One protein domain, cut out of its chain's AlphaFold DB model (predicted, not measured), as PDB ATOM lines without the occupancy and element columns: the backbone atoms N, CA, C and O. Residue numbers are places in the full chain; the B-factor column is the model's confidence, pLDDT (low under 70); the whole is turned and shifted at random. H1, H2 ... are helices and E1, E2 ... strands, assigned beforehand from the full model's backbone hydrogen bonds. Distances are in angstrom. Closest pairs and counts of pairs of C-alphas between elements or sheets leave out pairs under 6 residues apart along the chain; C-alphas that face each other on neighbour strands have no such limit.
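AT A GLANCE: This is residues 11 to 70 of the 146 residues of the protein "TLP1_add_C domain-containing protein" of Deltaproteobacteria bacterium (UniProt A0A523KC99). A long helix, H1, packs over one face of a two-stranded hairpin, E1 and E2, nearer to E1 than to E2; from the far end of E2 a long stretch without a named element, residues 50 to 62, loops out and folds back to a short helix, H2, which sticks out with residues 64 to 70 standing free. The printed part has 60 residues, with two named helices and two named strands in the order H1, E1, E2, H2. The sheet, in the order E1 - E2, is antiparallel, and the class is mixed, helices and strands. The whole is loose, with a radius of gyration of the C-alphas of 13.9 A, and its outline is flat, with spans of 39 by 28 by 13 A.

HOW THE PARTS SIT: H1, residues 11 to 25, comes first, and a tight link of 4 residues joins it to E1, residues 30 to 36. The closest C-alphas of H1 and E1 are those of Val 12 and Ala 35, 6.0 A apart, and 9 pairs of their C-alphas are within 8 A. A short link of 6 residues joins E1 to E2, residues 43 to 49, and the two strands are a hairpin. They are antiparallel neighbours, with 161 degrees between their N-to-C directions. The C-alphas of residues 34 and 45 face each other at 4.6 A. N 31 and O 48 are within hydrogen-bond range at 2.8 A, and so are N 46 and O 33 at 2.9 A. H1 and E2 have 4 pairs of C-alphas within 8 A, the closest being those of Leu 23 and Ser 49, 6.3 A apart. A long link of 13 residues leads from E2 to H2, residues 63 to 69. H2 is apart from H1 and from E1. In H1 and H2 every O i to N i+4 pair is within hydrogen-bond range.

IN THESE COORDINATES: H1 begins with C-alpha 11 at (152.291, 162.449, 175.016) and measures 21.6 A from first to last C-alpha. E1, from Arg 30 to Val 36, measures 20.1 A and begins with C-alpha 30 at (167.765, 153.901, 165.871). E2, from Ser 43 to Ser 49, measures 20.7 A. H2, from Ser 63 to Ala 69, measures 9.9 A and ends with C-alpha 69 at (147.923, 134.611, 172.683).

THE WHOLE: The two C-alphas farthest apart are those of Ser 25 and Ala 68, at 40.7 A. The C-alphas of the first and last printed residues, Phe 11 and Val 70, are 26.7 A apart. The printed part has no cut. The C-alphas of residues 50 to 62, which make the long link, lie 10 to 17 A from the mean of the C-alphas. The mean pLDDT of the printed part is 94.0, and no printed residue is under 70.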
ATOM      1  N   PHE A  11     150.935 162.688 174.502       86.75
ATOM      2  CA  PHE A  11     152.291 162.449 175.016       86.75
ATOM      3  C   PHE A  11     153.190 161.707 174.018       86.75
ATOM      4  O   PHE A  11     154.376 162.009 173.930       86.75
ATOM      5  N   VAL A  12     152.637 160.761 173.251       90.56
ATOM      6  CA  VAL A  12     153.407 159.992 172.259       90.56
ATOM      7  C   VAL A  12     153.903 160.910 171.149       90.56
ATOM      8  O   VAL A  12     155.062 160.811 170.760       90.56
ATOM      9  N   LEU A  13     153.065 161.839 170.680       90.38
ATOM     10  CA  LEU A  13     153.444 162.787 169.636       90.38
ATOM     11  C   LEU A  13     154.605 163.682 170.090       90.38
ATOM     12  O   LEU A  13     155.567 163.862 169.348       90.38
ATOM     13  N   GLN A  14     154.553 164.176 171.329       91.56
ATOM     14  CA  GLN A  14     155.656 164.932 171.935       91.56
ATOM     15  C   GLN A  14     156.933 164.082 172.055       91.56
ATOM     16  O   GLN A  14     158.030 164.552 171.759       91.56
ATOM     17  N   GLY A  15     156.791 162.805 172.426       92.44
ATOM     18  CA  GLY A  15     157.897 161.848 172.452       92.44
ATOM     19  C   GLY A  15     158.540 161.644 171.077       92.44
ATOM     20  O   GLY A  15     159.764 161.643 170.972       92.44
ATOM     21  N   ILE A  16     157.734 161.540 170.015       95.06
ATOM     22  CA  ILE A  16     158.217 161.436 168.629       95.06
ATOM     23  C   ILE A  16     158.951 162.714 168.213       95.06
ATOM     24  O   ILE A  16     160.045 162.625 167.662       95.06
ATOM     25  N   ALA A  17     158.396 163.894 168.506       95.06
ATOM     26  CA  ALA A  17     159.046 165.167 168.195       95.06
ATOM     27  C   ALA A  17     160.447 165.248 168.824       95.06
ATOM     28  O   ALA A  17     161.421 165.545 168.132       95.06
ATOM     29  N   ARG A  18     160.574 164.869 170.102       95.50
ATOM     30  CA  ARG A  18     161.877 164.809 170.771       95.50
ATOM     31  C   ARG A  18     162.792 163.729 170.187       95.50
ATOM     32  O   ARG A  18     163.988 163.963 170.043       95.50
ATOM     33  N   MET A  19     162.250 162.565 169.828       97.81
ATOM     34  CA  MET A  19     163.019 161.485 169.202       97.81
ATOM     35  C   MET A  19     163.651 161.930 167.876       97.81
ATOM     36  O   MET A  19     164.803 161.606 167.603       97.81
ATOM     37  N   ILE A  20     162.933 162.722 167.075       97.81
ATOM     38  CA  ILE A  20     163.460 163.279 165.823       97.81
ATOM     39  C   ILE A  20     164.685 164.166 166.085       97.81
ATOM     40  O   ILE A  20     165.672 164.070 165.358       97.81
ATOM     41  N   GLU A  21     164.649 165.015 167.114       98.12
ATOM     42  CA  GLU A  21     165.795 165.856 167.483       98.12
ATOM     43  C   GLU A  21     167.004 165.016 167.910       98.12
ATOM     44  O   GLU A  21     168.118 165.277 167.457       98.12
ATOM     45  N   VAL A  22     166.780 163.980 168.728       98.12
ATOM     46  CA  VAL A  22     167.831 163.053 169.182       98.12
ATOM     47  C   VAL A  22     168.499 162.364 167.989       98.12
ATOM     48  O   VAL A  22     169.719 162.419 167.855       98.12
ATOM     49  N   LEU A  23     167.714 161.792 167.076       98.56
ATOM     50  CA  LEU A  23     168.241 161.069 165.912       98.56
ATOM     51  C   LEU A  23     168.955 161.975 164.905       98.56
ATOM     52  O   LEU A  23     169.841 161.526 164.185       98.56
ATOM     53  N   ARG A  24     168.587 163.259 164.841       98.12
ATOM     54  CA  ARG A  24     169.313 164.247 164.032       98.12
ATOM     55  C   ARG A  24     170.654 164.640 164.650       98.12
ATOM     56  O   ARG A  24     171.557 165.000 163.905       98.12
ATOM     57  N   SER A  25     170.782 164.579 165.977       98.38
ATOM     58  CA  SER A  25     172.053 164.824 166.672       98.38
ATOM     59  C   SER A  25     173.011 163.629 166.652       98.38
ATOM     60  O   SER A  25     174.201 163.818 166.879       98.38
ATOM     61  N   ASP A  26     172.505 162.432 166.345       98.06
ATOM     62  CA  ASP A  26     173.273 161.186 166.266       98.06
ATOM     63  C   ASP A  26     172.847 160.353 165.035       98.06
ATOM     64  O   ASP A  26     172.039 159.421 165.143       98.06
ATOM     65  N   PRO A  27     173.294 160.738 163.821       97.69
ATOM     66  CA  PRO A  27     172.889 160.077 162.583       97.69
ATOM     67  C   PRO A  27     173.372 158.623 162.499       97.69
ATOM     68  O   PRO A  27     174.482 158.313 162.916       97.69
ATOM     69  N   GLY A  28     172.565 157.736 161.912       96.19
ATOM     70  CA  GLY A  28     172.840 156.288 161.891       96.19
ATOM     71  C   GLY A  28     172.151 155.518 163.021       96.19
ATOM     72  O   GLY A  28     171.863 154.327 162.900       96.19
ATOM     73  N   SER A  29     171.806 156.202 164.112       97.75
ATOM     74  CA  SER A  29     171.166 155.580 165.270       97.75
ATOM     75  C   SER A  29     169.696 155.229 165.030       97.75
ATOM     76  O   SER A  29     169.036 155.708 164.100       97.75
ATOM     77  N   ARG A  30     169.162 154.357 165.893       97.25
ATOM     78  CA  ARG A  30     167.765 153.901 165.871       97.25
ATOM     79  C   ARG A  30     167.070 154.261 167.175       97.25
ATOM     80  O   ARG A  30     167.569 153.964 168.256       97.25
ATOM     81  N   GLY A  31     165.895 154.860 167.059       97.50
ATOM     82  CA  GLY A  31     165.037 155.249 168.168       97.50
ATOM     83  C   GLY A  31     163.789 154.383 168.233       97.50
ATOM     84  O   GLY A  31     163.145 154.147 167.212       97.50
ATOM     85  N   LEU A  32     163.424 153.938 169.433       97.50
ATOM     86  CA  LEU A  32     162.177 153.226 169.704       97.50
ATOM     87  C   LEU A  32     161.206 154.162 170.423       97.50
ATOM     88  O   LEU A  32     161.546 154.733 171.457       97.50
ATOM     89  N   VAL A  33     159.982 154.281 169.910       96.50
ATOM     90  CA  VAL A  33     158.887 154.963 170.606       96.50
ATOM     91  C   VAL A  33     157.748 153.982 170.833       96.50
ATOM     92  O   VAL A  33     157.195 153.422 169.883       96.50
ATOM     93  N   THR A  34     157.381 153.802 172.100       94.56
ATOM     94  CA  THR A  34     156.236 152.997 172.530       94.56
ATOM     95  C   THR A  34     155.037 153.888 172.829       94.56
ATOM     96  O   THR A  34     155.161 154.919 173.493       94.56
ATOM     97  N   ALA A  35     153.865 153.459 172.386       92.00
ATOM     98  CA  ALA A  35     152.586 154.105 172.608       92.00
ATOM     99  C   ALA A  35     151.676 153.179 173.415       92.00
ATOM    100  O   ALA A  35     151.608 151.979 173.149       92.00
ATOM    101  N   VAL A  36     150.947 153.747 174.371       90.19
ATOM    102  CA  VAL A  36     149.912 153.039 175.131       90.19
ATOM    103  C   VAL A  36     148.656 153.898 175.214       90.19
ATOM    104  O   VAL A  36     148.744 155.126 175.277       90.19
ATOM    105  N   SER A  37     147.487 153.261 175.192       87.31
ATOM    106  CA  SER A  37     146.211 153.926 175.476       87.31
ATOM    107  C   SER A  37     145.975 154.047 176.984       87.31
ATOM    108  O   SER A  37     146.618 153.356 177.769       87.31
ATOM    109  N   GLY A  38     145.029 154.900 177.396       81.31
ATOM    110  CA  GLY A  38     144.729 155.165 178.812       81.31
ATOM    111  C   GLY A  38     144.597 153.902 179.675       81.31
ATOM    112  O   GLY A  38     145.375 153.718 180.601       81.31
ATOM    113  N   PHE A  39     143.679 152.993 179.327       84.75
ATOM    114  CA  PHE A  39     143.497 151.709 180.026       84.75
ATOM    115  C   PHE A  39     144.438 150.595 179.537       84.75
ATOM    116  O   PHE A  39     144.147 149.419 179.727       84.75
ATOM    117  N   LEU A  40     145.529 150.943 178.846       87.31
ATOM    118  CA  LEU A  40     146.503 150.005 178.271       87.31
ATOM    119  C   LEU A  40     145.899 148.968 177.300       87.31
ATOM    120  O   LEU A  40     146.513 147.951 177.001       87.31
ATOM    121  N   THR A  41     144.714 149.240 176.751       88.75
ATOM    122  CA  THR A  41     143.995 148.343 175.828       88.75
ATOM    123  C   THR A  41     144.581 148.308 174.421       88.75
ATOM    124  O   THR A  41     144.263 147.420 173.636       88.75
ATOM    125  N   LYS A  42     145.400 149.301 174.068       89.94
ATOM    126  CA  LYS A  42     146.077 149.395 172.776       89.94
ATOM    127  C   LYS A  42     147.529 149.737 173.030       89.94
ATOM    128  O   LYS A  42     147.821 150.747 173.673       89.94
ATOM    129  N   SER A  43     148.414 148.910 172.496       91.62
ATOM    130  CA  SER A  43     149.844 149.172 172.468       91.62
ATOM    131  C   SER A  43     150.284 149.385 171.025       91.62
ATOM    132  O   SER A  43     149.765 148.750 170.108       91.62
ATOM    133  N   GLY A  44     151.219 150.305 170.831       93.81
ATOM    134  CA  GLY A  44     151.858 150.563 169.552       93.81
ATOM    135  C   GLY A  44     153.352 150.740 169.744       93.81
ATOM    136  O   GLY A  44     153.812 151.198 170.789       93.81
ATOM    137  N   VAL A  45     154.119 150.389 168.721       95.38
ATOM    138  CA  VAL A  45     155.572 150.542 168.711       95.38
ATOM    139  C   VAL A  45     155.979 151.103 167.358       95.38
ATOM    140  O   VAL A  45     155.448 150.697 166.328       95.38
ATOM    141  N   SER A  46     156.916 152.047 167.361       95.75
ATOM    142  CA  SER A  46     157.495 152.613 166.143       95.75
ATOM    143  C   SER A  46     159.009 152.728 166.276       95.75
ATOM    144  O   SER A  46     159.527 153.045 167.350       95.75
ATOM    145  N   LEU A  47     159.703 152.448 165.176       96.06
ATOM    146  CA  LEU A  47     161.145 152.605 165.040       96.06
ATOM    147  C   LEU A  47     161.434 153.779 164.110       96.06
ATOM    148  O   LEU A  47     160.800 153.919 163.066       96.06
ATOM    149  N   TRP A  48     162.403 154.598 164.493       96.31
ATOM    150  CA  TRP A  48     162.784 155.816 163.791       96.31
ATOM    151  C   TRP A  48     164.295 155.825 163.574       96.31
ATOM    152  O   TRP A  48     165.052 155.424 164.455       96.31
ATOM    153  N   SER A  49     164.744 156.282 162.411       96.75
ATOM    154  CA  SER A  49     166.161 156.484 162.108       96.75
ATOM    155  C   SER A  49     166.312 157.560 161.037       96.75
ATOM    156  O   SER A  49     165.359 157.870 160.318       96.75
ATOM    157  N   THR A  50     167.505 158.140 160.950       97.19
ATOM    158  CA  THR A  50     167.927 158.959 159.807       97.19
ATOM    159  C   THR A  50     168.374 158.103 158.621       97.19
ATOM    160  O   THR A  50     168.391 158.603 157.497       97.19
ATOM    161  N   GLU A  51     168.683 156.820 158.838       95.81
ATOM    162  CA  GLU A  51     168.981 155.876 157.762       95.81
ATOM    163  C   GLU A  51     167.703 155.449 157.029       95.81
ATOM    164  O   GLU A  51     166.733 155.018 157.666       95.81
ATOM    165  N   PRO A  52     167.681 155.521 155.687       93.50
ATOM    166  CA  PRO A  52     166.580 154.990 154.900       93.50
ATOM    167  C   PRO A  52     166.420 153.481 155.102       93.50
ATOM    168  O   PRO A  52     167.383 152.721 155.021       93.50
ATOM    169  N   ALA A  53     165.184 153.027 155.300       90.25
ATOM    170  CA  ALA A  53     164.891 151.602 155.328       90.25
ATOM    171  C   ALA A  53     165.027 150.999 153.921       90.25
ATOM    172  O   ALA A  53     164.390 151.479 152.982       90.25
ATOM    173  N   GLU A  54     165.776 149.898 153.784       90.75
ATOM    174  CA  GLU A  54     166.001 149.213 152.497       90.75
ATOM    175  C   GLU A  54     164.701 148.845 151.767       90.75
ATOM    176  O   GLU A  54     164.637 148.863 150.540       90.75
ATOM    177  N   ARG A  55     163.653 148.510 152.526       90.94
ATOM    178  CA  ARG A  55     162.344 148.079 152.005       90.94
ATOM    179  C   ARG A  55     161.278 149.178 152.059       90.94
ATOM    180  O   ARG A  55     160.106 148.894 151.831       90.94
ATOM    181  N   GLY A  56     161.664 150.415 152.373       92.25
ATOM    182  CA  GLY A  56     160.731 151.513 152.615       92.25
ATOM    183  C   GLY A  56     159.935 151.356 153.918       92.25
ATOM    184  O   GLY A  56     160.344 150.651 154.841       92.25
ATOM    185  N   PHE A  57     158.805 152.061 154.010       92.50
ATOM    186  CA  PHE A  57     157.928 152.022 155.182       92.50
ATOM    187  C   PHE A  57     157.276 150.643 155.353       92.50
ATOM    188  O   PHE A  57     156.742 150.076 154.401       92.50
ATOM    189  N   ALA A  58     157.260 150.146 156.589       93.50
ATOM    190  CA  ALA A  58     156.587 148.910 156.959       93.50
ATOM    191  C   ALA A  58     155.634 149.147 158.137       93.50
ATOM    192  O   ALA A  58     155.969 149.844 159.094       93.50
ATOM    193  N   LEU A  59     154.461 148.518 158.074       94.62
ATOM    194  CA  LEU A  59     153.461 148.503 159.137       94.62
ATOM    195  C   LEU A  59     153.112 147.051 159.460       94.62
ATOM    196  O   LEU A  59     152.744 146.290 158.566       94.62
ATOM    197  N   GLY A  60     153.214 146.680 160.734       94.88
ATOM    198  CA  GLY A  60     152.761 145.386 161.237       94.88
ATOM    199  C   GLY A  60     151.563 145.564 162.161       94.88
ATOM    200  O   GLY A  60     151.653 146.304 163.137       94.88
ATOM    201  N   ASP A  61     150.463 144.870 161.870       96.00
ATOM    202  CA  ASP A  61     149.335 144.733 162.794       96.00
ATOM    203  C   ASP A  61     149.401 143.364 163.478       96.00
ATOM    204  O   ASP A  61     149.196 142.321 162.856       96.00
ATOM    205  N   VAL A  62     149.705 143.379 164.775       95.00
ATOM    206  CA  VAL A  62     149.810 142.175 165.611       95.00
ATOM    207  C   VAL A  62     148.537 141.900 166.412       95.00
ATOM    208  O   VAL A  62     148.499 140.934 167.166       95.00
ATOM    209  N   SER A  63     147.473 142.691 166.240       93.94
ATOM    210  CA  SER A  63     146.278 142.646 167.096       93.94
ATOM    211  C   SER A  63     145.645 141.254 167.164       93.94
ATOM    212  O   SER A  63     145.299 140.792 168.248       93.94
ATOM    213  N   LYS A  64     145.537 140.551 166.026       95.75
ATOM    214  CA  LYS A  64     144.982 139.185 165.977       95.75
ATOM    215  C   LYS A  64     145.866 138.164 166.692       95.75
ATOM    216  O   LYS A  64     145.347 137.324 167.418       95.75
ATOM    217  N   ALA A  65     147.181 138.237 166.484       96.00
ATOM    218  CA  ALA A  65     148.128 137.331 167.127       96.00
ATOM    219  C   ALA A  65     148.145 137.553 168.646       96.00
ATOM    220  O   ALA A  65     148.092 136.591 169.402       96.00
ATOM    221  N   THR A  66     148.120 138.814 169.084       93.81
ATOM    222  CA  THR A  66     147.992 139.176 170.498       93.81
ATOM    223  C   THR A  66     146.683 138.654 171.085       93.81
ATOM    224  O   THR A  66     146.711 138.004 172.120       93.81
ATOM    225  N   ALA A  67     145.545 138.867 170.416       93.56
ATOM    226  CA  ALA A  67     144.253 138.376 170.897       93.56
ATOM    227  C   ALA A  67     144.201 136.843 171.018       93.56
ATOM    228  O   ALA A  67     143.571 136.331 171.932       93.56
ATOM    229  N   ALA A  68     144.876 136.113 170.125       95.94
ATOM    230  CA  ALA A  68     144.966 134.655 170.196       95.94
ATOM    231  C   ALA A  68     145.932 134.149 171.285       95.94
ATOM    232  O   ALA A  68     145.809 133.008 171.720       95.94
ATOM    233  N   ALA A  69     146.902 134.969 171.699       95.31
ATOM    234  CA  ALA A  69     147.923 134.611 172.683       95.31
ATOM    235  C   ALA A  69     147.594 135.067 174.116       95.31
ATOM    236  O   ALA A  69     148.271 134.644 175.052       95.31
ATOM    237  N   VAL A  70     146.602 135.943 174.298       91.94
ATOM    238  CA  VAL A  70     146.192 136.461 175.610       91.94
ATOM    239  C   VAL A  70     144.920 135.764 176.073       91.94
ATOM    240  O   VAL A  70     143.901 135.786 175.388       91.94
TER     241      VAL A  70